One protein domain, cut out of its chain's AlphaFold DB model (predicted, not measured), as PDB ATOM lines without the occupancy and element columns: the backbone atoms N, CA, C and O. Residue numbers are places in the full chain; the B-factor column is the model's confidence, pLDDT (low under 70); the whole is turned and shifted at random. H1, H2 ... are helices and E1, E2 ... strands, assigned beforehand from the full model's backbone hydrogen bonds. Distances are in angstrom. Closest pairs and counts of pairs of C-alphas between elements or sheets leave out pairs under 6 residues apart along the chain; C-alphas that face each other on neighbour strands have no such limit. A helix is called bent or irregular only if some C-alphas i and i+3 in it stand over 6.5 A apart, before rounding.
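What this domain is: This is residues 3 to 184 of the 184 residues of an uncharacterized protein of Flexivirga oryzae (UniProt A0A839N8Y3). Two twisted sheets stand side by side as two lobes, with edge strands E1 and E10 near each other between them. The first lobe is the sheet E1 E2 E3 E4 E5 E11 with the kinked helix H1 on one face, two layers; the second is the sheet E6 E7 E8 E9 E10, grazed by H2, and residues 166 to 180 run back from it past the first sheet to E11. The printed part has 182 residues, with two named helices and eleven named strands in the order E1 E2 E3 E4 E5 H1 E6 E7 H2 E8 E9 E10 E11. The first sheet is mixed, the second all antiparallel, each ordered as named, and the class is mixed, helices and strands. The whole is compact, with a radius of gyration of the C-alphas of 17.5 A and spans of 48 by 37 by 35 A.

How they stand to each other: E1, residues 11 to 19, bends by 53 degrees at residue 14 and forms a hairpin with E2, residues 25 to 33, with N 16 and O 28 at 2.9 A. E3, residues 36 to 43, E4, residues 46 to 50, and E5, residues 58 to 61, complete a meander, each strand the antiparallel neighbour of the one before; N 29 and O 40 are 2.8 A apart, N 41 and O 48 2.9 A, N 49 and O 59 2.9 A. H1, residues 68 to 84, is on this sheet at a height of 7.7 A, over none of its strands; its closest C-alphas to E5 are Ser 70 and Val 61, 4.9 A apart. H1 is irregular, with C-alphas 72 and 75 7.3 A apart, and has a kink of 43 degrees near residue 75. E6, residues 95 to 102, and E7, residues 105 to 112, form a hairpin, with N 97 and O 109 at 2.9 A. H2, residues 114 to 123, only grazes the second sheet, with residues 114 to 120. E8, residues 137 to 144, is antiparallel to E7, with N 108 and O 141 at 2.8 A, and begins the meander with E9, residues 149 to 156, and E10, residues 159 to 165; N 140 and O 153 are 2.8 A apart, N 154 and O 162 2.8 A. E11, residues 181 to 183, is parallel to E5, with N 60 and O 182 at 2.9 A. In H2 every O i to N i+4 pair is within hydrogen-bond range; in H1 11 of 13 are.

Where its parts are: E1 begins at C-alpha 11, (-24.460, 2.801, -19.587), and spans 24.2 A; E2 spans 24.1 A and H1 24.7 A. E8 spans 22.9 A. E11 ends at C-alpha 183, (-21.504, 4.937, 5.690).

The domain as a whole: The C-alphas farthest apart, of Thr 66 and Pro 103, are 52.4 A apart. The printed part has no cut. The links H2 to E8 and E10 to E11 are long. Mean pLDDT of the printed part is 82.7; residues 3 to 10, 23, 83 to 92, 180 and 183 to 184 are under 70.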
ATOM      1  N   GLU A   3     -24.835  -2.060 -21.011       38.53
ATOM      2  CA  GLU A   3     -26.248  -2.229 -20.707       38.53
ATOM      3  C   GLU A   3     -27.031  -1.035 -21.266       38.53
ATOM      4  O   GLU A   3     -26.725   0.136 -21.040       38.53
ATOM      5  N   ASN A   4     -28.027  -1.339 -22.090       34.62
ATOM      6  CA  ASN A   4     -28.885  -0.363 -22.742       34.62
ATOM      7  C   ASN A   4     -30.256  -0.410 -22.065       34.62
ATOM      8  O   ASN A   4     -31.238  -0.906 -22.626       34.62
ATOM      9  N   THR A   5     -30.349   0.118 -20.846       36.31
ATOM     10  CA  THR A   5     -31.652   0.324 -20.215       36.31
ATOM     11  C   THR A   5     -32.309   1.562 -20.818       36.31
ATOM     12  O   THR A   5     -31.896   2.711 -20.654       36.31
ATOM     13  N   GLY A   6     -33.360   1.329 -21.601       31.06
ATOM     14  CA  GLY A   6     -34.183   2.412 -22.121       31.06
ATOM     15  C   GLY A   6     -34.714   3.310 -20.995       31.06
ATOM     16  O   GLY A   6     -35.185   2.810 -19.978       31.06
ATOM     17  N   ALA A   7     -34.690   4.621 -21.268       30.41
ATOM     18  CA  ALA A   7     -35.138   5.789 -20.491       30.41
ATOM     19  C   ALA A   7     -34.086   6.559 -19.659       30.41
ATOM     20  O   ALA A   7     -34.322   7.739 -19.412       30.41
ATOM     21  N   HIS A   8     -32.911   5.998 -19.335       43.69
ATOM     22  CA  HIS A   8     -31.893   6.704 -18.519       43.69
ATOM     23  C   HIS A   8     -30.503   6.861 -19.164       43.69
ATOM     24  O   HIS A   8     -29.586   7.388 -18.539       43.69
ATOM     25  N   GLY A   9     -30.380   6.522 -20.449       53.25
ATOM     26  CA  GLY A   9     -29.125   6.583 -21.201       53.25
ATOM     27  C   GLY A   9     -28.425   5.227 -21.235       53.25
ATOM     28  O   GLY A   9     -28.573   4.419 -20.326       53.25
ATOM     29  N   ALA A  10     -27.695   4.966 -22.319       61.22
ATOM     30  CA  ALA A  10     -26.823   3.802 -22.403       61.22
ATOM     31  C   ALA A  10     -25.758   3.915 -21.308       61.22
ATOM     32  O   ALA A  10     -25.087   4.951 -21.235       61.22
ATOM     33  N   PHE A  11     -25.593   2.880 -20.492       72.62
ATOM     34  CA  PHE A  11     -24.460   2.801 -19.587       72.62
ATOM     35  C   PHE A  11     -23.521   1.683 -20.021       72.62
ATOM     36  O   PHE A  11     -23.921   0.619 -20.495       72.62
ATOM     37  N   THR A  12     -22.227   1.943 -19.917       82.75
ATOM     38  CA  THR A  12     -21.200   0.928 -20.151       82.75
ATOM     39  C   THR A  12     -20.452   0.715 -18.858       82.75
ATOM     40  O   THR A  12     -20.078   1.683 -18.211       82.75
ATOM     41  N   ALA A  13     -20.238  -0.534 -18.481       86.69
ATOM     42  CA  ALA A  13     -19.478  -0.901 -17.304       86.69
ATOM     43  C   ALA A  13     -18.290  -1.764 -17.714       86.69
ATOM     44  O   ALA A  13     -18.472  -2.789 -18.364       86.69
ATOM     45  N   ASP A  14     -17.081  -1.401 -17.318       88.62
ATOM     46  CA  ASP A  14     -15.901  -2.247 -17.492       88.62
ATOM     47  C   ASP A  14     -15.409  -2.702 -16.129       88.62
ATOM     48  O   ASP A  14     -15.343  -1.912 -15.191       88.62
ATOM     49  N   GLY A  15     -15.090  -3.985 -15.987       90.06
ATOM     50  CA  GLY A  15     -14.816  -4.519 -14.668       90.06
ATOM     51  C   GLY A  15     -14.234  -5.915 -14.649       90.06
ATOM     52  O   GLY A  15     -14.076  -6.573 -15.676       90.06
ATOM     53  N   VAL A  16     -13.916  -6.333 -13.433       89.75
ATOM     54  CA  VAL A  16     -13.415  -7.657 -13.092       89.75
ATOM     55  C   VAL A  16     -14.325  -8.261 -12.033       89.75
ATOM     56  O   VAL A  16     -14.747  -7.575 -11.102       89.75
ATOM     57  N   VAL A  17     -14.608  -9.547 -12.190       87.88
ATOM     58  CA  VAL A  17     -15.351 -10.363 -11.231       87.88
ATOM     59  C   VAL A  17     -14.435 -11.512 -10.839       87.88
ATOM     60  O   VAL A  17     -13.835 -12.147 -11.707       87.88
ATOM     61  N   SER A  18     -14.296 -11.753  -9.542       85.88
ATOM     62  CA  SER A  18     -13.516 -12.854  -8.990       85.88
ATOM     63  C   SER A  18     -14.376 -13.636  -8.015       85.88
ATOM     64  O   SER A  18     -14.914 -13.060  -7.073       85.88
ATOM     65  N   PHE A  19     -14.454 -14.946  -8.216       82.19
ATOM     66  CA  PHE A  19     -15.148 -15.864  -7.321       82.19
ATOM     67  C   PHE A  19     -14.129 -16.543  -6.406       82.19
ATOM     68  O   PHE A  19     -13.105 -17.040  -6.878       82.19
ATOM     69  N   ALA A  20     -14.394 -16.543  -5.105       78.12
ATOM     70  CA  ALA A  20     -13.667 -17.374  -4.156       78.12
ATOM     71  C   ALA A  20     -14.132 -18.839  -4.253       78.12
ATOM     72  O   ALA A  20     -15.178 -19.139  -4.830       78.12
ATOM     73  N   GLU A  21     -13.354 -19.767  -3.684       74.12
ATOM     74  CA  GLU A  21     -13.691 -21.203  -3.679       74.12
ATOM     75  C   GLU A  21     -15.021 -21.503  -2.971       74.12
ATOM     76  O   GLU A  21     -15.689 -22.482  -3.297       74.12
ATOM     77  N   ASP A  22     -15.431 -20.647  -2.034       74.69
ATOM     78  CA  ASP A  22     -16.715 -20.737  -1.334       74.69
ATOM     79  C   ASP A  22     -17.908 -20.206  -2.156       74.69
ATOM     80  O   ASP A  22     -19.047 -20.238  -1.685       74.69
ATOM     81  N   GLY A  23     -17.666 -19.755  -3.393       69.62
ATOM     82  CA  GLY A  23     -18.671 -19.195  -4.295       69.62
ATOM     83  C   GLY A  23     -18.964 -17.709  -4.070       69.62
ATOM     84  O   GLY A  23     -19.767 -17.146  -4.812       69.62
ATOM     85  N   THR A  24     -18.313 -17.055  -3.103       77.81
ATOM     86  CA  THR A  24     -18.458 -15.611  -2.867       77.81
ATOM     87  C   THR A  24     -17.889 -14.829  -4.045       77.81
ATOM     88  O   THR A  24     -16.727 -15.037  -4.414       77.81
ATOM     89  N   ALA A  25     -18.661 -13.904  -4.620       81.31
ATOM     90  CA  ALA A  25     -18.131 -13.023  -5.652       81.31
ATOM     91  C   ALA A  25     -17.555 -11.741  -5.046       81.31
ATOM     92  O   ALA A  25     -18.036 -11.179  -4.062       81.31
ATOM     93  N   THR A  26     -16.489 -11.262  -5.668       87.06
ATOM     94  CA  THR A  26     -15.979  -9.911  -5.481       87.06
ATOM     95  C   THR A  26     -15.898  -9.250  -6.836       87.06
ATOM     96  O   THR A  26     -15.449  -9.853  -7.813       87.06
ATOM     97  N   GLU A  27     -16.337  -8.003  -6.906       89.38
ATOM     98  CA  GLU A  27     -16.481  -7.301  -8.172       89.38
ATOM     99  C   GLU A  27     -15.872  -5.914  -8.074       89.38
ATOM    100  O   GLU A  27     -15.959  -5.239  -7.047       89.38
ATOM    101  N   ARG A  28     -15.259  -5.470  -9.166       90.38
ATOM    102  CA  ARG A  28     -14.867  -4.079  -9.367       90.38
ATOM    103  C   ARG A  28     -15.322  -3.667 -10.748       90.38
ATOM    104  O   ARG A  28     -14.849  -4.237 -11.728       90.38
ATOM    105  N   MET A  29     -16.179  -2.662 -10.824       90.31
ATOM    106  CA  MET A  29     -16.681  -2.122 -12.079       90.31
ATOM    107  C   MET A  29     -16.474  -0.613 -12.136       90.31
ATOM    108  O   MET A  29     -16.471   0.079 -11.122       90.31
ATOM    109  N   VAL A  30     -16.292  -0.099 -13.342       89.62
ATOM    110  CA  VAL A  30     -16.347   1.323 -13.655       89.62
ATOM    111  C   VAL A  30     -17.520   1.506 -14.593       89.62
ATOM    112  O   VAL A  30     -17.456   1.100 -15.750       89.62
ATOM    113  N   GLU A  31     -18.592   2.088 -14.081       89.12
ATOM    114  CA  GLU A  31     -19.760   2.474 -14.854       89.12
ATOM    115  C   GLU A  31     -19.553   3.841 -15.495       89.12
ATOM    116  O   GLU A  31     -19.015   4.776 -14.902       89.12
ATOM    117  N   HIS A  32     -20.030   3.967 -16.721       85.88
ATOM    118  CA  HIS A  32     -20.020   5.184 -17.503       85.88
ATOM    119  C   HIS A  32     -21.463   5.568 -17.808       85.88
ATOM    120  O   HIS A  32     -22.163   4.843 -18.515       85.88
ATOM    121  N   VAL A  33     -21.891   6.724 -17.304       81.00
ATOM    122  CA  VAL A  33     -23.223   7.290 -17.547       81.00
ATOM    123  C   VAL A  33     -23.038   8.615 -18.280       81.00
ATOM    124  O   VAL A  33     -22.718   9.652 -17.690       81.00
ATOM    125  N   GLY A  34     -23.167   8.573 -19.608       79.88
ATOM    126  CA  GLY A  34     -22.768   9.684 -20.470       79.88
ATOM    127  C   GLY A  34     -21.272   9.987 -20.325       79.88
ATOM    128  O   GLY A  34     -20.434   9.120 -20.551       79.88
ATOM    129  N   ALA A  35     -20.929  11.217 -19.936       79.56
ATOM    130  CA  ALA A  35     -19.540  11.620 -19.680       79.56
ATOM    131  C   ALA A  35     -19.064  11.331 -18.241       79.56
ATOM    132  O   ALA A  35     -17.883  11.510 -17.940       79.56
ATOM    133  N   LYS A  36     -19.968  10.930 -17.337       83.38
ATOM    134  CA  LYS A  36     -19.640  10.680 -15.930       83.38
ATOM    135  C   LYS A  36     -19.164   9.247 -15.735       83.38
ATOM    136  O   LYS A  36     -19.628   8.342 -16.424       83.38
ATOM    137  N   LYS A  37     -18.265   9.060 -14.769       87.81
ATOM    138  CA  LYS A  37     -17.796   7.748 -14.320       87.81
ATOM    139  C   LYS A  37     -18.216   7.522 -12.874       87.81
ATOM    140  O   LYS A  37     -18.125   8.452 -12.074       87.81
ATOM    141  N   ALA A  38     -18.625   6.305 -12.559       89.25
ATOM    142  CA  ALA A  38     -18.840   5.829 -11.205       89.25
ATOM    143  C   ALA A  38     -18.025   4.548 -11.012       89.25
ATOM    144  O   ALA A  38     -18.059   3.657 -11.854       89.25
ATOM    145  N   ASN A  39     -17.269   4.463  -9.923       90.69
ATOM    146  CA  ASN A  39     -16.602   3.231  -9.534       90.69
ATOM    147  C   ASN A  39     -17.531   2.464  -8.595       90.69
ATOM    148  O   ASN A  39     -18.031   3.023  -7.618       90.69
ATOM    149  N   LEU A  40     -17.722   1.184  -8.887       91.56
ATOM    150  CA  LEU A  40     -18.460   0.244  -8.067       91.56
ATOM    151  C   LEU A  40     -17.507  -0.848  -7.606       91.56
ATOM    152  O   LEU A  40     -16.674  -1.347  -8.366       91.56
ATOM    153  N   LEU A  41     -17.634  -1.226  -6.345       92.38
ATOM    154  CA  LEU A  41     -16.894  -2.330  -5.769       92.38
ATOM    155  C   LEU A  41     -17.841  -3.158  -4.912       92.38
ATOM    156  O   LEU A  41     -18.451  -2.617  -4.000       92.38
ATOM    157  N   TYR A  42     -17.931  -4.454  -5.163       90.44
ATOM    158  CA  TYR A  42     -18.681  -5.373  -4.317       90.44
ATOM    159  C   TYR A  42     -17.707  -6.303  -3.601       90.44
ATOM    160  O   TYR A  42     -16.993  -7.071  -4.247       90.44
ATOM    161  N   VAL A  43     -17.604  -6.182  -2.275       90.00
ATOM    162  CA  VAL A  43     -16.703  -7.001  -1.448       90.00
ATOM    163  C   VAL A  43     -17.377  -7.301  -0.119       90.00
ATOM    164  O   VAL A  43     -17.754  -6.378   0.599       90.00
ATOM    165  N   GLY A  44     -17.476  -8.588   0.229       85.44
ATOM    166  CA  GLY A  44     -17.981  -9.020   1.535       85.44
ATOM    167  C   GLY A  44     -19.383  -8.489   1.827       85.44
ATOM    168  O   GLY A  44     -19.616  -7.945   2.903       85.44
ATOM    169  N   ASP A  45     -20.283  -8.587   0.845       85.81
ATOM    170  CA  ASP A  45     -21.672  -8.115   0.905       85.81
ATOM    171  C   ASP A  45     -21.880  -6.599   1.017       85.81
ATOM    172  O   ASP A  45     -23.005  -6.137   1.223       85.81
ATOM    173  N   VAL A  46     -20.817  -5.814   0.853       89.62
ATOM    174  CA  VAL A  46     -20.873  -4.352   0.848       89.62
ATOM    175  C   VAL A  46     -20.644  -3.850  -0.570       89.62
ATOM    176  O   VAL A  46     -19.647  -4.193  -1.209       89.62
ATOM    177  N   LEU A  47     -21.559  -3.004  -1.043       91.44
ATOM    178  CA  LEU A  47     -21.387  -2.260  -2.284       91.44
ATOM    179  C   LEU A  47     -20.777  -0.901  -1.958       91.44
ATOM    180  O   LEU A  47     -21.398  -0.070  -1.299       91.44
ATOM    181  N   TYR A  48     -19.564  -0.664  -2.431       92.31
ATOM    182  CA  TYR A  48     -18.907   0.626  -2.350       92.31
ATOM    183  C   TYR A  48     -19.102   1.384  -3.654       92.31
ATOM    184  O   TYR A  48     -18.833   0.863  -4.736       92.31
ATOM    185  N   LEU A  49     -19.542   2.629  -3.533       90.69
ATOM    186  CA  LEU A  49     -19.785   3.535  -4.644       90.69
ATOM    187  C   LEU A  49     -18.848   4.731  -4.526       90.69
ATOM    188  O   LEU A  49     -18.663   5.276  -3.440       90.69
ATOM    189  N   GLN A  50     -18.274   5.164  -5.639       90.50
ATOM    190  CA  GLN A  50     -17.514   6.407  -5.710       90.50
ATOM    191  C   GLN A  50     -17.825   7.112  -7.024       90.50
ATOM    192  O   GLN A  50     -17.794   6.490  -8.084       90.50
ATOM    193  N   VAL A  51     -18.065   8.422  -6.978       85.19
ATOM    194  CA  VAL A  51     -18.272   9.248  -8.173       85.19
ATOM    195  C   VAL A  51     -17.107  10.236  -8.276       85.19
ATOM    196  O   VAL A  51     -17.191  11.336  -7.759       85.19
ATOM    197  N   PRO A  52     -15.991   9.913  -8.951       78.81
ATOM    198  CA  PRO A  52     -14.760  10.708  -8.848       78.81
ATOM    199  C   PRO A  52     -14.908  12.201  -9.183       78.81
ATOM    200  O   PRO A  52     -14.143  13.027  -8.696       78.81
ATOM    201  N   SER A  53     -15.885  12.559 -10.021       74.00
ATOM    202  CA  SER A  53     -16.110  13.935 -10.468       74.00
ATOM    203  C   SER A  53     -16.594  14.901  -9.383       74.00
ATOM    204  O   SER A  53     -16.540  16.105  -9.612       74.00
ATOM    205  N   ASP A  54     -17.102  14.411  -8.253       74.44
ATOM    206  CA  ASP A  54     -17.595  15.260  -7.156       74.44
ATOM    207  C   ASP A  54     -16.616  15.351  -5.968       74.44
ATOM    208  O   ASP A  54     -16.901  16.029  -4.983       74.44
ATOM    209  N   GLY A  55     -15.449  14.698  -6.066       70.31
ATOM    210  CA  GLY A  55     -14.458  14.647  -4.990       70.31
ATOM    211  C   GLY A  55     -14.878  13.796  -3.787       70.31
ATOM    212  O   GLY A  55     -14.207  13.848  -2.756       70.31
ATOM    213  N   SER A  56     -15.964  13.023  -3.893       71.62
ATOM    214  CA  SER A  56     -16.435  12.141  -2.827       71.62
ATOM    215  C   SER A  56     -15.471  10.980  -2.571       71.62
ATOM    216  O   SER A  56     -14.873  10.382  -3.476       71.62
ATOM    217  N   GLY A  57     -15.324  10.658  -1.285       85.50
ATOM    218  CA  GLY A  57     -14.757   9.389  -0.846       85.50
ATOM    219  C   GLY A  57     -15.684   8.221  -1.188       85.50
ATOM    220  O   GLY A  57     -16.772   8.400  -1.734       85.50
ATOM    221  N   TRP A  58     -15.259   7.007  -0.855       90.50
ATOM    222  CA  TRP A  58     -16.107   5.838  -1.058       90.50
ATOM    223  C   TRP A  58     -17.298   5.860  -0.104       90.50
ATOM    224  O   TRP A  58     -17.157   6.096   1.096       90.50
ATOM    225  N   ILE A  59     -18.466   5.555  -0.644       89.62
ATOM    226  CA  ILE A  59     -19.712   5.407   0.092       89.62
ATOM    227  C   ILE A  59     -19.996   3.914   0.234       89.62
ATOM    228  O   ILE A  59     -20.071   3.213  -0.771       89.62
ATOM    229  N   ALA A  60     -20.143   3.422   1.464       91.44
ATOM    230  CA  ALA A  60     -20.435   2.019   1.746       91.44
ATOM    231  C   ALA A  60     -21.939   1.789   1.934       91.44
ATOM    232  O   ALA A  60     -22.520   2.211   2.936       91.44
ATOM    233  N   VAL A  61     -22.537   1.054   0.999       89.94
ATOM    234  CA  VAL A  61     -23.939   0.629   1.001       89.94
ATOM    235  C   VAL A  61     -24.021  -0.788   1.553       89.94
ATOM    236  O   VAL A  61     -23.402  -1.714   1.020       89.94
ATOM    237  N   ARG A  62     -24.790  -0.963   2.630       89.44
ATOM    238  CA  ARG A  62     -24.918  -2.248   3.333       89.44
ATOM    239  C   ARG A  62     -26.346  -2.780   3.245       89.44
ATOM    240  O   ARG A  62     -27.284  -1.988   3.285       89.44
ATOM    241  N   PRO A  63     -26.550  -4.105   3.176       86.06
ATOM    242  CA  PRO A  63     -27.891  -4.687   3.093       86.06
ATOM    243  C   PRO A  63     -28.747  -4.401   4.337       86.06
ATOM    244  O   PRO A  63     -29.969  -4.332   4.239       86.06
ATOM    245  N   ASP A  64     -28.110  -4.215   5.491       87.44
ATOM    246  CA  ASP A  64     -28.709  -3.874   6.784       87.44
ATOM    247  C   ASP A  64     -28.490  -2.400   7.180       87.44
ATOM    248  O   ASP A  64     -28.780  -2.003   8.310       87.44
ATOM    249  N   GLY A  65     -27.992  -1.571   6.255       86.56
ATOM    250  CA  GLY A  65     -27.739  -0.158   6.504       86.56
ATOM    251  C   GLY A  65     -29.027   0.622   6.770       86.56
ATOM    252  O   GLY A  65     -30.054   0.442   6.111       86.56
ATOM    253  N   THR A  66     -28.978   1.524   7.750       86.31
ATOM    254  CA  THR A  66     -30.130   2.353   8.128       86.31
ATOM    255  C   THR A  66     -30.256   3.625   7.302       86.31
ATOM    256  O   THR A  66     -31.269   4.310   7.423       86.31
ATOM    257  N   ASP A  67     -29.263   3.981   6.499       88.50
ATOM    258  CA  ASP A  67     -29.299   5.164   5.646       88.50
ATOM    259  C   ASP A  67     -30.214   4.981   4.422       88.50
ATOM    260  O   ASP A  67     -30.677   3.879   4.106       88.50
ATOM    261  N   ALA A  68     -30.550   6.090   3.762       86.69
ATOM    262  CA  ALA A  68     -31.524   6.087   2.675       86.69
ATOM    263  C   ALA A  68     -31.050   5.266   1.467       86.69
ATOM    264  O   ALA A  68     -31.858   4.559   0.859       86.69
ATOM    265  N   LEU A  69     -29.755   5.329   1.145       86.56
ATOM    266  CA  LEU A  69     -29.185   4.659  -0.017       86.56
ATOM    267  C   LEU A  69     -29.113   3.143   0.203       86.56
ATOM    268  O   LEU A  69     -29.537   2.380  -0.663       86.56
ATOM    269  N   SER A  70     -28.684   2.706   1.386       87.81
ATOM    270  CA  SER A  70     -28.711   1.308   1.823       87.81
ATOM    271  C   SER A  70     -30.119   0.735   1.796       87.81
ATOM    272  O   SER A  70     -30.334  -0.307   1.185       87.81
ATOM    273  N   ARG A  71     -31.125   1.431   2.344       87.00
ATOM    274  CA  ARG A  71     -32.522   0.961   2.262       87.00
ATOM    275  C   ARG A  71     -33.028   0.865   0.825       87.00
ATOM    276  O   ARG A  71     -33.797  -0.041   0.508       87.00
ATOM    277  N   GLN A  72     -32.622   1.798  -0.034       86.56
ATOM    278  CA  GLN A  72     -33.018   1.818  -1.439       86.56
ATOM    279  C   GLN A  72     -32.383   0.669  -2.233       86.56
ATOM    280  O   GLN A  72     -33.050   0.073  -3.079       86.56
ATOM    281  N   LEU A  73     -31.117   0.348  -1.957       87.12
ATOM    282  CA  LEU A  73     -30.348  -0.664  -2.684       87.12
ATOM    283  C   LEU A  73     -30.350  -2.045  -2.015       87.12
ATOM    284  O   LEU A  73     -29.954  -3.017  -2.650       87.12
ATOM    285  N   ALA A  74     -30.854  -2.190  -0.790       85.00
ATOM    286  CA  ALA A  74     -30.941  -3.476  -0.094       85.00
ATOM    287  C   ALA A  74     -31.622  -4.595  -0.915       85.00
ATOM    288  O   ALA A  74     -31.112  -5.723  -0.907       85.00
ATOM    289  N   PRO A  75     -32.711  -4.341  -1.680       83.62
ATOM    290  CA  PRO A  75     -33.280  -5.355  -2.568       83.62
ATOM    291  C   PRO A  75     -32.308  -5.798  -3.670       83.62
ATOM    292  O   PRO A  75     -32.247  -6.984  -3.984       83.62
ATOM    293  N   LEU A  76     -31.518  -4.869  -4.220       83.81
ATOM    294  CA  LEU A  76     -30.500  -5.172  -5.227       83.81
ATOM    295  C   LEU A  76     -29.360  -6.004  -4.625       83.81
ATOM    296  O   LEU A  76     -29.012  -7.035  -5.188       83.81
ATOM    297  N   LEU A  77     -28.843  -5.625  -3.452       84.50
ATOM    298  CA  LEU A  77     -27.793  -6.390  -2.762       84.50
ATOM    299  C   LEU A  77     -28.259  -7.808  -2.416       84.50
ATOM    300  O   LEU A  77     -27.497  -8.766  -2.525       84.50
ATOM    301  N   SER A  78     -29.530  -7.959  -2.046       82.31
ATOM    302  CA  SER A  78     -30.133  -9.273  -1.812       82.31
ATOM    303  C   SER A  78     -30.198 -10.105  -3.097       82.31
ATOM    304  O   SER A  78     -29.917 -11.302  -3.061       82.31
ATOM    305  N   ALA A  79     -30.533  -9.483  -4.231       77.56
ATOM    306  CA  ALA A  79     -30.545 -10.141  -5.534       77.56
ATOM    307  C   ALA A  79     -29.137 -10.580  -5.971       77.56
ATOM    308  O   ALA A  79     -28.973 -11.715  -6.419       77.56
ATOM    309  N   MET A  80     -28.127  -9.720  -5.782       79.31
ATOM    310  CA  MET A  80     -26.720 -10.027  -6.073       79.31
ATOM    311  C   MET A  80     -26.250 -11.243  -5.268       79.31
ATOM    312  O   MET A  80     -25.870 -12.252  -5.861       79.31
ATOM    313  N   ARG A  81     -26.454 -11.241  -3.944       78.31
ATOM    314  CA  ARG A  81     -26.157 -12.395  -3.069       78.31
ATOM    315  C   ARG A  81     -26.826 -13.690  -3.536       78.31
ATOM    316  O   ARG A  81     -26.238 -14.768  -3.487       78.31
ATOM    317  N   GLN A  82     -28.078 -13.612  -3.991       73.06
ATOM    318  CA  GLN A  82     -28.785 -14.783  -4.517       73.06
ATOM    319  C   GLN A  82     -28.223 -15.267  -5.859       73.06
ATOM    320  O   GLN A  82     -28.252 -16.472  -6.126       73.06
ATOM    321  N   SER A  83     -27.727 -14.357  -6.702       68.94
ATOM    322  CA  SER A  83     -27.064 -14.725  -7.953       68.94
ATOM    323  C   SER A  83     -25.708 -15.391  -7.733       68.94
ATOM    324  O   SER A  83     -25.429 -16.385  -8.399       68.94
ATOM    325  N   GLU A  84     -24.938 -14.947  -6.739       65.69
ATOM    326  CA  GLU A  84     -23.623 -15.512  -6.396       65.69
ATOM    327  C   GLU A  84     -23.711 -16.956  -5.913       65.69
ATOM    328  O   GLU A  84     -22.946 -17.811  -6.345       65.69
ATOM    329  N   GLY A  85     -24.728 -17.281  -5.112       57.84
ATOM    330  CA  GLY A  85     -24.976 -18.657  -4.675       57.84
ATOM    331  C   GLY A  85     -25.454 -19.612  -5.780       57.84
ATOM    332  O   GLY A  85     -25.985 -20.675  -5.455       57.84
ATOM    333  N   GLY A  86     -25.396 -19.223  -7.063       51.66
ATOM    334  CA  GLY A  86     -25.932 -19.990  -8.196       51.66
ATOM    335  C   GLY A  86     -27.457 -20.165  -8.153       51.66
ATOM    336  O   GLY A  86     -28.024 -21.001  -8.856       51.66
ATOM    337  N   ARG A  87     -28.147 -19.399  -7.294       46.34
ATOM    338  CA  ARG A  87     -29.581 -19.546  -6.988       46.34
ATOM    339  C   ARG A  87     -30.480 -18.596  -7.772       46.34
ATOM    340  O   ARG A  87     -31.710 -18.757  -7.713       46.34
ATOM    341  N   ALA A  88     -29.903 -17.716  -8.597       48.53
ATOM    342  CA  ALA A  88     -30.580 -17.031  -9.703       48.53
ATOM    343  C   ALA A  88     -30.932 -18.031 -10.825       48.53
ATOM    344  O   ALA A  88     -30.545 -17.898 -11.979       48.53
ATOM    345  N   GLY A  89     -31.619 -19.103 -10.435       45.47
ATOM    346  CA  GLY A  89     -31.940 -20.247 -11.262       45.47
ATOM    347  C   GLY A  89     -32.743 -19.854 -12.487       45.47
ATOM    348  O   GLY A  89     -33.721 -19.107 -12.390       45.47
ATOM    349  N   GLY A  90     -32.346 -20.449 -13.607       53.78
ATOM    350  CA  GLY A  90     -33.199 -20.587 -14.770       53.78
ATOM    351  C   GLY A  90     -34.511 -21.273 -14.396       53.78
ATOM    352  O   GLY A  90     -34.607 -22.030 -13.424       53.78
ATOM    353  N   THR A  91     -35.553 -20.984 -15.163       57.38
ATOM    354  CA  THR A  91     -36.797 -21.743 -15.061       57.38
ATOM    355  C   THR A  91     -36.551 -23.111 -15.693       57.38
ATOM    356  O   THR A  91     -35.954 -23.176 -16.762       57.38
ATOM    357  N   THR A  92     -36.985 -24.208 -15.079       60.19
ATOM    358  CA  THR A  92     -36.800 -25.551 -15.665       60.19
ATOM    359  C   THR A  92     -37.571 -25.735 -16.975       60.19
ATOM    360  O   THR A  92     -37.205 -26.583 -17.778       60.19
ATOM    361  N   ASP A  93     -38.571 -24.884 -17.220       72.12
ATOM    362  CA  ASP A  93     -39.393 -24.855 -18.433       72.12
ATOM    363  C   ASP A  93     -38.931 -23.779 -19.433       72.12
ATOM    364  O   ASP A  93     -39.738 -23.023 -19.977       72.12
ATOM    365  N   VAL A  94     -37.621 -23.656 -19.664       77.00
ATOM    366  CA  VAL A  94     -37.106 -22.800 -20.743       77.00
ATOM    367  C   VAL A  94     -36.904 -23.578 -22.035       77.00
ATOM    368  O   VAL A  94     -36.284 -24.642 -22.056       77.00
ATOM    369  N   THR A  95     -37.346 -22.994 -23.145       79.06
ATOM    370  CA  THR A  95     -36.994 -23.482 -24.480       79.06
ATOM    371  C   THR A  95     -35.734 -22.769 -24.948       79.06
ATOM    372  O   THR A  95     -35.744 -21.556 -25.182       79.06
ATOM    373  N   TRP A  96     -34.655 -23.528 -25.126       86.62
ATOM    374  CA  TRP A  96     -33.422 -23.052 -25.742       86.62
ATOM    375  C   TRP A  96     -33.228 -23.674 -27.127       86.62
ATOM    376  O   TRP A  96     -33.733 -24.754 -27.431       86.62
ATOM    377  N   LYS A  97     -32.490 -22.976 -27.990       93.19
ATOM    378  CA  LYS A  97     -32.095 -23.460 -29.317       93.19
ATOM    379  C   LYS A  97     -30.667 -23.050 -29.643       93.19
ATOM    380  O   LYS A  97     -30.249 -21.943 -29.306       93.19
ATOM    381  N   VAL A  98     -29.946 -23.907 -30.359       95.25
ATOM    382  CA  VAL A  98     -28.687 -23.521 -31.005       95.25
ATOM    383  C   VAL A  98     -29.022 -22.699 -32.245       95.25
ATOM    384  O   VAL A  98     -29.785 -23.148 -33.098       95.25
ATOM    385  N   THR A  99     -28.483 -21.488 -32.343       96.12
ATOM    386  CA  THR A  99     -28.703 -20.596 -33.498       96.12
ATOM    387  C   THR A  99     -27.485 -20.489 -34.404       96.12
ATOM    388  O   THR A  99     -27.637 -20.160 -35.577       96.12
ATOM    389  N   ALA A 100     -26.296 -20.788 -33.885       95.12
ATOM    390  CA  ALA A 100     -25.065 -20.900 -34.654       95.12
ATOM    391  C   ALA A 100     -24.091 -21.855 -33.954       95.12
ATOM    392  O   ALA A 100     -24.102 -21.978 -32.730       95.12
ATOM    393  N   SER A 101     -23.235 -22.509 -34.732       96.56
ATOM    394  CA  SER A 101     -22.157 -23.354 -34.219       96.56
ATOM    395  C   SER A 101     -20.924 -23.199 -35.100       96.56
ATOM    396  O   SER A 101     -21.019 -23.204 -36.327       96.56
ATOM    397  N   THR A 102     -19.773 -23.027 -34.463       95.75
ATOM    398  CA  THR A 102     -18.451 -22.903 -35.082       95.75
ATOM    399  C   THR A 102     -17.470 -23.791 -34.314       95.75
ATOM    400  O   THR A 102     -17.741 -24.118 -33.157       95.75
ATOM    401  N   PRO A 103     -16.299 -24.144 -34.876       95.75
ATOM    402  CA  PRO A 103     -15.301 -24.927 -34.140       95.75
ATOM    403  C   PRO A 103     -14.856 -24.291 -32.812       95.75
ATOM    404  O   PRO A 103     -14.468 -24.995 -31.887       95.75
ATOM    405  N   SER A 104     -14.915 -22.960 -32.709       94.56
ATOM    406  CA  SER A 104     -14.477 -22.207 -31.530       94.56
ATOM    407  C   SER A 104     -15.589 -21.890 -30.528       94.56
ATOM    408  O   SER A 104     -15.282 -21.574 -29.378       94.56
ATOM    409  N   ALA A 105     -16.861 -21.912 -30.943       96.31
ATOM    410  CA  ALA A 105     -17.976 -21.461 -30.110       96.31
ATOM    411  C   ALA A 105     -19.351 -21.927 -30.611       96.31
ATOM    412  O   ALA A 105     -19.566 -22.084 -31.816       96.31
ATOM    413  N   VAL A 106     -20.301 -22.030 -29.683       97.19
ATOM    414  CA  VAL A 106     -21.722 -22.295 -29.934       97.19
ATOM    415  C   VAL A 106     -22.552 -21.113 -29.440       97.19
ATOM    416  O   VAL A 106     -22.310 -20.590 -28.352       97.19
ATOM    417  N   THR A 107     -23.540 -20.704 -30.233       97.31
ATOM    418  CA  THR A 107     -24.503 -19.666 -29.857       97.31
ATOM    419  C   THR A 107     -25.833 -20.302 -29.479       97.31
ATOM    420  O   THR A 107     -26.478 -20.959 -30.304       97.31
ATOM    421  N   TYR A 108     -26.263 -20.052 -28.248       94.62
ATOM    422  CA  TYR A 108     -27.556 -20.449 -27.713       94.62
ATOM    423  C   TYR A 108     -28.508 -19.257 -27.697       94.62
ATOM    424  O   TYR A 108     -28.101 -18.115 -27.484       94.62
ATOM    425  N   ARG A 109     -29.790 -19.526 -27.925       94.25
ATOM    426  CA  ARG A 109     -30.877 -18.572 -27.714       94.25
ATOM    427  C   ARG A 109     -31.944 -19.213 -26.852       94.25
ATOM    428  O   ARG A 109     -32.525 -20.219 -27.256       94.25
ATOM    429  N   THR A 110     -32.230 -18.585 -25.727       93.19
ATOM    430  CA  THR A 110     -33.242 -19.007 -24.764       93.19
ATOM    431  C   THR A 110     -34.342 -17.964 -24.731       93.19
ATOM    432  O   THR A 110     -34.056 -16.793 -24.498       93.19
ATOM    433  N   HIS A 111     -35.583 -18.371 -24.987       91.69
ATOM    434  CA  HIS A 111     -36.727 -17.466 -24.897       91.69
ATOM    435  C   HIS A 111     -37.395 -17.599 -23.529       91.69
ATOM    436  O   HIS A 111     -37.786 -18.700 -23.138       91.69
ATOM    437  N   LEU A 112     -37.558 -16.476 -22.830       90.56
ATOM    438  CA  LEU A 112     -38.349 -16.368 -21.612       90.56
ATOM    439  C   LEU A 112     -39.643 -15.622 -21.913       90.56
ATOM    440  O   LEU A 112     -39.629 -14.480 -22.366       90.56
ATOM    441  N   THR A 113     -40.776 -16.234 -21.588       91.75
ATOM    442  CA  THR A 113     -42.077 -15.560 -21.643       91.75
ATOM    443  C   THR A 113     -42.161 -14.439 -20.603       91.75
ATOM    444  O   THR A 113     -41.492 -14.471 -19.570       91.75
ATOM    445  N   ALA A 114     -43.061 -13.472 -20.802       91.31
ATOM    446  CA  ALA A 114     -43.298 -12.402 -19.827       91.31
ATOM    447  C   ALA A 114     -43.624 -12.929 -18.414       91.31
ATOM    448  O   ALA A 114     -43.215 -12.341 -17.411       91.31
ATOM    449  N   ALA A 115     -44.335 -14.060 -18.319       90.06
ATOM    450  CA  ALA A 115     -44.641 -14.706 -17.046       90.06
ATOM    451  C   ALA A 115     -43.377 -15.248 -16.354       90.06
ATOM    452  O   ALA A 115     -43.221 -15.063 -15.148       90.06
ATOM    453  N   GLN A 116     -42.460 -15.852 -17.115       89.06
ATOM    454  CA  GLN A 116     -41.182 -16.355 -16.601       89.06
ATOM    455  C   GLN A 116     -40.267 -15.217 -16.148       89.06
ATOM    456  O   GLN A 116     -39.751 -15.272 -15.032       89.06
ATOM    457  N   VAL A 117     -40.156 -14.145 -16.938       88.38
ATOM    458  CA  VAL A 117     -39.395 -12.943 -16.551       88.38
ATOM    459  C   VAL A 117     -39.957 -12.344 -15.258       88.38
ATOM    460  O   VAL A 117     -39.216 -12.049 -14.320       88.38
ATOM    461  N   LYS A 118     -41.288 -12.227 -15.145       88.38
ATOM    462  CA  LYS A 118     -41.944 -11.739 -13.921       88.38
ATOM    463  C   LYS A 118     -41.679 -12.646 -12.717       88.38
ATOM    464  O   LYS A 118     -41.448 -12.142 -11.615       88.38
ATOM    465  N   ALA A 119     -41.728 -13.963 -12.906       86.44
ATOM    466  CA  ALA A 119     -41.454 -14.929 -11.848       86.44
ATOM    467  C   ALA A 119     -39.999 -14.824 -11.366       86.44
ATOM    468  O   ALA A 119     -39.761 -14.772 -10.159       86.44
ATOM    469  N   GLN A 120     -39.044 -14.695 -12.289       83.38
ATOM    470  CA  GLN A 120     -37.629 -14.513 -11.972       83.38
ATOM    471  C   GLN A 120     -37.380 -13.201 -11.218       83.38
ATOM    472  O   GLN A 120     -36.764 -13.221 -10.154       83.38
ATOM    473  N   ALA A 121     -37.934 -12.080 -11.688       83.44
ATOM    474  CA  ALA A 121     -37.825 -10.795 -10.996       83.44
ATOM    475  C   ALA A 121     -38.456 -10.830  -9.593       83.44
ATOM    476  O   ALA A 121     -37.953 -10.221  -8.652       83.44
ATOM    477  N   THR A 122     -39.553 -11.573  -9.420       84.94
ATOM    478  CA  THR A 122     -40.181 -11.766  -8.103       84.94
ATOM    479  C   THR A 122     -39.290 -12.593  -7.181       84.94
ATOM    480  O   THR A 122     -39.082 -12.199  -6.036       84.94
ATOM    481  N   LYS A 123     -38.721 -13.695  -7.683       81.69
ATOM    482  CA  LYS A 123     -37.806 -14.567  -6.933       81.69
ATOM    483  C   LYS A 123     -36.573 -13.805  -6.446       81.69
ATOM    484  O   LYS A 123     -36.187 -13.961  -5.295       81.69
ATOM    485  N   LEU A 124     -36.011 -12.956  -7.306       76.62
ATOM    486  CA  LEU A 124     -34.842 -12.128  -7.007       76.62
ATOM    487  C   LEU A 124     -35.175 -10.871  -6.184       76.62
ATOM    488  O   LEU A 124     -34.274 -10.121  -5.833       76.62
ATOM    489  N   GLY A 125     -36.451 -10.594  -5.888       77.38
ATOM    490  CA  GLY A 125     -36.858  -9.374  -5.179       77.38
ATOM    491  C   GLY A 125     -36.711  -8.083  -5.999       77.38
ATOM    492  O   GLY A 125     -36.847  -6.987  -5.458       77.38
ATOM    493  N   THR A 126     -36.480  -8.187  -7.308       76.38
ATOM    494  CA  THR A 126     -36.244  -7.065  -8.231       76.38
ATOM    495  C   THR A 126     -37.494  -6.648  -9.009       76.38
ATOM    496  O   THR A 126     -37.427  -5.794  -9.890       76.38
ATOM    497  N   SER A 127     -38.670  -7.186  -8.672       79.75
ATOM    498  CA  SER A 127     -39.942  -6.901  -9.359       79.75
ATOM    499  C   SER A 127     -40.341  -5.420  -9.391       79.75
ATOM    500  O   SER A 127     -41.094  -5.010 -10.269       79.75
ATOM    501  N   LYS A 128     -39.831  -4.608  -8.454       76.88
ATOM    502  CA  LYS A 128     -40.021  -3.145  -8.427       76.88
ATOM    503  C   LYS A 128     -38.981  -2.371  -9.245       76.88
ATOM    504  O   LYS A 128     -39.175  -1.185  -9.485       76.88
ATOM    505  N   LEU A 129     -37.887  -3.025  -9.632       70.81
ATOM    506  CA  LEU A 129     -36.748  -2.437 -10.342       70.81
ATOM    507  C   LEU A 129     -36.769  -2.778 -11.838       70.81
ATOM    508  O   LEU A 129     -36.281  -2.003 -12.654       70.81
ATOM    509  N   VAL A 130     -37.352  -3.920 -12.211       75.69
ATOM    510  CA  VAL A 130     -37.345  -4.426 -13.589       75.69
ATOM    511  C   VAL A 130     -38.702  -4.220 -14.253       75.69
ATOM    512  O   VAL A 130     -39.737  -4.682 -13.772       75.69
ATOM    513  N   LYS A 131     -38.700  -3.577 -15.425       82.81
ATOM    514  CA  LYS A 131     -39.880  -3.513 -16.290       82.81
ATOM    515  C   LYS A 131     -39.985  -4.793 -17.114       82.81
ATOM    516  O   LYS A 131     -39.221  -4.988 -18.053       82.81
ATOM    517  N   VAL A 132     -40.973  -5.629 -16.798       86.50
ATOM    518  CA  VAL A 132     -41.228  -6.875 -17.536       86.50
ATOM    519  C   VAL A 132     -41.677  -6.556 -18.973       86.50
ATOM    520  O   VAL A 132     -42.669  -5.839 -19.150       86.50
ATOM    521  N   PRO A 133     -40.997  -7.076 -20.008       86.94
ATOM    522  CA  PRO A 133     -41.425  -6.901 -21.390       86.94
ATOM    523  C   PRO A 133     -42.703  -7.699 -21.667       86.94
ATOM    524  O   PRO A 133     -42.806  -8.864 -21.288       86.94
ATOM    525  N   ALA A 134     -43.663  -7.107 -22.383       87.75
ATOM    526  CA  ALA A 134     -44.933  -7.771 -22.694       87.75
ATOM    527  C   ALA A 134     -44.746  -9.033 -23.555       87.75
ATOM    528  O   ALA A 134     -45.469 -10.009 -23.381       87.75
ATOM    529  N   SER A 135     -43.754  -9.028 -24.452       89.56
ATOM    530  CA  SER A 135     -43.402 -10.177 -25.294       89.56
ATOM    531  C   SER A 135     -42.458 -11.174 -24.618       89.56
ATOM    532  O   SER A 135     -42.045 -12.129 -25.265       89.56
ATOM    533  N   GLY A 136     -42.053 -10.932 -23.367       90.50
ATOM    534  CA  GLY A 136     -40.893 -11.605 -22.789       90.50
ATOM    535  C   GLY A 136     -39.572 -11.140 -23.410       90.50
ATOM    536  O   GLY A 136     -39.510 -10.092 -24.067       90.50
ATOM    537  N   GLU A 137     -38.519 -11.918 -23.200       92.19
ATOM    538  CA  GLU A 137     -37.156 -11.597 -23.629       92.19
ATOM    539  C   GLU A 137     -36.422 -12.822 -24.175       92.19
ATOM    540  O   GLU A 137     -36.739 -13.962 -23.845       92.19
ATOM    541  N   ASP A 138     -35.427 -12.576 -25.019       92.38
ATOM    542  CA  ASP A 138     -34.477 -13.589 -25.454       92.38
ATOM    543  C   ASP A 138     -33.127 -13.357 -24.787       92.38
ATOM    544  O   ASP A 138     -32.577 -12.257 -24.855       92.38
ATOM    545  N   ILE A 139     -32.555 -14.418 -24.232       92.81
ATOM    546  CA  ILE A 139     -31.174 -14.462 -23.767       92.81
ATOM    547  C   ILE A 139     -30.350 -15.156 -24.851       92.81
ATOM    548  O   ILE A 139     -30.663 -16.276 -25.260       92.81
ATOM    549  N   ILE A 140     -29.325 -14.481 -25.362       94.56
ATOM    550  CA  ILE A 140     -28.412 -14.998 -26.382       94.56
ATOM    551  C   ILE A 140     -27.033 -15.137 -25.759       94.56
ATOM    552  O   ILE A 140     -26.407 -14.139 -25.406       94.56
ATOM    553  N   GLU A 141     -26.541 -16.364 -25.671       95.19
ATOM    554  CA  GLU A 141     -25.254 -16.689 -25.064       95.19
ATOM    555  C   GLU A 141     -24.320 -17.264 -26.120       95.19
ATOM    556  O   GLU A 141     -24.712 -18.115 -26.918       95.19
ATOM    557  N   VAL A 142     -23.073 -16.806 -26.123       95.81
ATOM    558  CA  VAL A 142     -22.007 -17.397 -26.934       95.81
ATOM    559  C   VAL A 142     -21.048 -18.079 -25.984       95.81
ATOM    560  O   VAL A 142     -20.441 -17.417 -25.144       95.81
ATOM    561  N   VAL A 143     -20.911 -19.391 -26.124       95.12
ATOM    562  CA  VAL A 143     -20.092 -20.234 -25.252       95.12
ATOM    563  C   VAL A 143     -18.950 -20.816 -26.074       95.12
ATOM    564  O   VAL A 143     -19.163 -21.334 -27.168       95.12
ATOM    565  N   SER A 144     -17.726 -20.703 -25.568       95.94
ATOM    566  CA  SER A 144     -16.533 -21.274 -26.203       95.94
ATOM    567  C   SER A 144     -16.525 -22.804 -26.153       95.94
ATOM    568  O   SER A 144     -17.222 -23.420 -25.347       95.94
ATOM    569  N   SER A 145     -15.668 -23.431 -26.958       92.44
ATOM    570  CA  SER A 145     -15.417 -24.880 -26.885       92.44
ATOM    571  C   SER A 145     -14.901 -25.353 -25.517       92.44
ATOM    572  O   SER A 145     -15.115 -26.504 -25.152       92.44
ATOM    573  N   ALA A 146     -14.285 -24.462 -24.734       93.56
ATOM    574  CA  ALA A 146     -13.867 -24.712 -23.353       93.56
ATOM    575  C   ALA A 146     -15.000 -24.517 -22.322       93.56
ATOM    576  O   ALA A 146     -14.730 -24.442 -21.129       93.56
ATOM    577  N   GLN A 147     -16.256 -24.390 -22.769       91.69
ATOM    578  CA  GLN A 147     -17.438 -24.139 -21.931       91.69
ATOM    579  C   GLN A 147     -17.408 -22.815 -21.149       91.69
ATOM    580  O   GLN A 147     -18.156 -22.627 -20.195       91.69
ATOM    581  N   LEU A 148     -16.584 -21.860 -21.582       91.38
ATOM    582  CA  LEU A 148     -16.552 -20.513 -21.012       91.38
ATOM    583  C   LEU A 148     -17.519 -19.601 -21.764       91.38
ATOM    584  O   LEU A 148     -17.473 -19.549 -22.999       91.38
ATOM    585  N   LEU A 149     -18.349 -18.853 -21.034       91.62
ATOM    586  CA  LEU A 149     -19.192 -17.806 -21.605       91.62
ATOM    587  C   LEU A 149     -18.297 -16.703 -22.197       91.62
ATOM    588  O   LEU A 149     -17.392 -16.198 -21.539       91.62
ATOM    589  N   LEU A 150     -18.524 -16.342 -23.457       92.69
ATOM    590  CA  LEU A 150     -17.782 -15.297 -24.175       92.69
ATOM    591  C   LEU A 150     -18.596 -14.011 -24.289       92.69
ATOM    592  O   LEU A 150     -18.056 -12.906 -24.225       92.69
ATOM    593  N   SER A 151     -19.911 -14.136 -24.451       94.00
ATOM    594  CA  SER A 151     -20.817 -12.993 -24.451       94.00
ATOM    595  C   SER A 151     -22.235 -13.405 -24.101       94.00
ATOM    596  O   SER A 151     -22.642 -14.519 -24.420       94.00
ATOM    597  N   MET A 152     -22.989 -12.466 -23.546       93.06
ATOM    598  CA  MET A 152     -24.417 -12.592 -23.280       93.06
ATOM    599  C   MET A 152     -25.136 -11.364 -23.830       93.06
ATOM    600  O   MET A 152     -24.620 -10.250 -23.744       93.06
ATOM    601  N   GLN A 153     -26.322 -11.547 -24.394       92.81
ATOM    602  CA  GLN A 153     -27.222 -10.459 -24.753       92.81
ATOM    603  C   GLN A 153     -28.618 -10.760 -24.238       92.81
ATOM    604  O   GLN A 153     -29.088 -11.882 -24.385       92.81
ATOM    605  N   VAL A 154     -29.294  -9.751 -23.703       91.12
ATOM    606  CA  VAL A 154     -30.733  -9.801 -23.443       91.12
ATOM    607  C   VAL A 154     -31.413  -8.924 -24.480       91.12
ATOM    608  O   VAL A 154     -31.031  -7.768 -24.674       91.12
ATOM    609  N   VAL A 155     -32.388  -9.487 -25.185       91.81
ATOM    610  CA  VAL A 155     -33.159  -8.814 -26.227       91.81
ATOM    611  C   VAL A 155     -34.622  -8.800 -25.817       91.81
ATOM    612  O   VAL A 155     -35.267  -9.841 -25.746       91.81
ATOM    613  N   ALA A 156     -35.171  -7.610 -25.606       91.31
ATOM    614  CA  ALA A 156     -36.574  -7.407 -25.276       91.31
ATOM    615  C   ALA A 156     -37.201  -6.418 -26.263       91.31
ATOM    616  O   ALA A 156     -36.593  -5.408 -26.616       91.31
ATOM    617  N   ASN A 157     -38.427  -6.691 -26.721       88.31
ATOM    618  CA  ASN A 157     -39.129  -5.863 -27.714       88.31
ATOM    619  C   ASN A 157     -38.260  -5.545 -28.957       88.31
ATOM    620  O   ASN A 157     -38.201  -4.400 -29.407       88.31
ATOM    621  N   ALA A 158     -37.543  -6.557 -29.464       86.19
ATOM    622  CA  ALA A 158     -36.603  -6.459 -30.590       86.19
ATOM    623  C   ALA A 158     -35.423  -5.480 -30.396       86.19
ATOM    624  O   ALA A 158     -34.787  -5.079 -31.371       86.19
ATOM    625  N   LYS A 159     -35.100  -5.105 -29.153       88.50
ATOM    626  CA  LYS A 159     -33.949  -4.261 -28.811       88.50
ATOM    627  C   LYS A 159     -33.052  -4.977 -27.812       88.50
ATOM    628  O   LYS A 159     -33.545  -5.553 -26.847       88.50
ATOM    629  N   THR A 160     -31.740  -4.917 -28.022       88.75
ATOM    630  CA  THR A 160     -30.769  -5.378 -27.025       88.75
ATOM    631  C   THR A 160     -30.817  -4.444 -25.821       88.75
ATOM    632  O   THR A 160     -30.493  -3.263 -25.943       88.75
ATOM    633  N   THR A 161     -31.246  -4.970 -24.678       86.38
ATOM    634  CA  THR A 161     -31.336  -4.251 -23.402       86.38
ATOM    635  C   THR A 161     -30.098  -4.461 -22.542       86.38
ATOM    636  O   THR A 161     -29.721  -3.571 -21.792       86.38
ATOM    637  N   LEU A 162     -29.414  -5.594 -22.699       87.06
ATOM    638  CA  LEU A 162     -28.148  -5.880 -22.031       87.06
ATOM    639  C   LEU A 162     -27.205  -6.582 -23.000       87.06
ATOM    640  O   LEU A 162     -27.626  -7.445 -23.766       87.06
ATOM    641  N   GLN A 163     -25.926  -6.226 -22.961       90.25
ATOM    642  CA  GLN A 163     -24.859  -6.902 -23.685       90.25
ATOM    643  C   GLN A 163     -23.610  -7.011 -22.805       90.25
ATOM    644  O   GLN A 163     -22.957  -6.029 -22.473       90.25
ATOM    645  N   ALA A 164     -23.208  -8.227 -22.476       89.12
ATOM    646  CA  ALA A 164     -21.967  -8.504 -21.774       89.12
ATOM    647  C   ALA A 164     -20.977  -9.217 -22.700       89.12
ATOM    648  O   ALA A 164     -21.356 -10.040 -23.533       89.12
ATOM    649  N   LYS A 165     -19.693  -8.890 -22.547       92.62
ATOM    650  CA  LYS A 165     -18.568  -9.606 -23.152       92.62
ATOM    651  C   LYS A 165     -17.639 -10.021 -22.025       92.62
ATOM    652  O   LYS A 165     -17.332  -9.197 -21.167       92.62
ATOM    653  N   TYR A 166     -17.205 -11.269 -22.062       91.38
ATOM    654  CA  TYR A 166     -16.382 -11.890 -21.038       91.38
ATOM    655  C   TYR A 166     -15.063 -12.338 -21.659       91.38
ATOM    656  O   TYR A 166     -15.010 -12.794 -22.801       91.38
ATOM    657  N   SER A 167     -13.979 -12.163 -20.917       92.06
ATOM    658  CA  SER A 167     -12.625 -12.499 -21.352       92.06
ATOM    659  C   SER A 167     -11.724 -12.677 -20.132       92.06
ATOM    660  O   SER A 167     -12.154 -12.397 -19.018       92.06
ATOM    661  N   HIS A 168     -10.476 -13.106 -20.352       90.88
ATOM    662  CA  HIS A 168      -9.466 -13.244 -19.293       90.88
ATOM    663  C   HIS A 168      -9.912 -14.155 -18.136       90.88
ATOM    664  O   HIS A 168      -9.697 -13.847 -16.971       90.88
ATOM    665  N   TRP A 169     -10.533 -15.288 -18.468       89.44
ATOM    666  CA  TRP A 169     -10.888 -16.333 -17.508       89.44
ATOM    667  C   TRP A 169      -9.634 -16.995 -16.918       89.44
ATOM    668  O   TRP A 169      -8.721 -17.340 -17.669       89.44
ATOM    669  N   GLY A 170      -9.606 -17.216 -15.597       85.44
ATOM    670  CA  GLY A 170      -8.588 -18.033 -14.916       85.44
ATOM    671  C   GLY A 170      -7.608 -17.308 -13.977       85.44
ATOM    672  O   GLY A 170      -7.300 -17.873 -12.929       85.44
ATOM    673  N   PRO A 171      -7.103 -16.095 -14.274       86.00
ATOM    674  CA  PRO A 171      -6.225 -15.377 -13.356       86.00
ATOM    675  C   PRO A 171      -6.907 -15.084 -12.016       86.00
ATOM    676  O   PRO A 171      -8.014 -14.551 -11.979       86.00
ATOM    677  N   ALA A 172      -6.214 -15.373 -10.912       81.38
ATOM    678  CA  ALA A 172      -6.653 -14.953  -9.587       81.38
ATOM    679  C   ALA A 172      -6.515 -13.430  -9.459       81.38
ATOM    680  O   ALA A 172      -5.424 -12.880  -9.636       81.38
ATOM    681  N   ILE A 173      -7.609 -12.747  -9.129       84.75
ATOM    682  CA  ILE A 173      -7.620 -11.298  -8.926       84.75
ATOM    683  C   ILE A 173      -8.051 -11.024  -7.493       84.75
ATOM    684  O   ILE A 173      -9.147 -11.378  -7.075       84.75
ATOM    685  N   LYS A 174      -7.187 -10.354  -6.729       84.69
ATOM    686  CA  LYS A 174      -7.526  -9.916  -5.376       84.69
ATOM    687  C   LYS A 174      -8.212  -8.555  -5.433       84.69
ATOM    688  O   LYS A 174      -7.589  -7.554  -5.786       84.69
ATOM    689  N   ILE A 175      -9.479  -8.521  -5.039       86.25
ATOM    690  CA  ILE A 175     -10.276  -7.301  -4.909       86.25
ATOM    691  C   ILE A 175     -10.500  -7.056  -3.414       86.25
ATOM    692  O   ILE A 175     -10.976  -7.930  -2.699       86.25
ATOM    693  N   THR A 176     -10.106  -5.884  -2.921       87.94
ATOM    694  CA  THR A 176     -10.235  -5.507  -1.505       87.94
ATOM    695  C   THR A 176     -11.074  -4.251  -1.359       87.94
ATOM    696  O   THR A 176     -11.033  -3.388  -2.239       87.94
ATOM    697  N   ALA A 177     -11.776  -4.141  -0.228       87.19
ATOM    698  CA  ALA A 177     -12.502  -2.939   0.165       87.19
ATOM    699  C   ALA A 177     -11.597  -1.688   0.135       87.19
ATOM    700  O   ALA A 177     -10.386  -1.800   0.371       87.19
ATOM    701  N   PRO A 178     -12.156  -0.503  -0.161       87.69
ATOM    702  CA  PRO A 178     -11.413   0.744  -0.095       87.69
ATOM    703  C   PRO A 178     -11.038   1.076   1.364       87.69
ATOM    704  O   PRO A 178     -11.803   0.757   2.273       87.69
ATOM    705  N   PRO A 179      -9.877   1.719   1.597       74.81
ATOM    706  CA  PRO A 179      -9.379   2.007   2.945       74.81
ATOM    707  C   PRO A 179     -10.234   3.041   3.694       74.81
ATOM    708  O   PRO A 179     -10.425   2.903   4.898       74.81
ATOM    709  N   ASP A 180     -10.795   4.016   2.974       69.81
ATOM    710  CA  ASP A 180     -11.599   5.104   3.533       69.81
ATOM    711  C   ASP A 180     -12.997   5.081   2.914       69.81
ATOM    712  O   ASP A 180     -13.234   5.634   1.834       69.81
ATOM    713  N   SER A 181     -13.929   4.411   3.593       73.56
ATOM    714  CA  SER A 181     -15.347   4.445   3.239       73.56
ATOM    715  C   SER A 181     -16.173   5.029   4.371       73.56
ATOM    716  O   SER A 181     -16.074   4.563   5.510       73.56
ATOM    717  N   VAL A 182     -17.036   5.986   4.051       71.31
ATOM    718  CA  VAL A 182     -18.062   6.463   4.980       71.31
ATOM    719  C   VAL A 182     -19.340   5.639   4.796       71.31
ATOM    720  O   VAL A 182     -19.604   5.162   3.688       71.31
ATOM    721  N   PRO A 183     -20.136   5.415   5.856       68.31
ATOM    722  CA  PRO A 183     -21.504   4.937   5.690       68.31
ATOM    723  C   PRO A 183     -22.273   5.860   4.738       68.31
ATOM    724  O   PRO A 183     -22.036   7.071   4.744       68.31
ATOM    725  N   ALA A 184     -23.128   5.264   3.907       66.81
ATOM    726  CA  ALA A 184     -24.000   5.983   2.987       66.81
ATOM    727  C   ALA A 184     -25.046   6.864   3.684       66.81
ATOM    728  O   ALA A 184     -25.268   6.680   4.903       66.81
TER     729      ALA A 184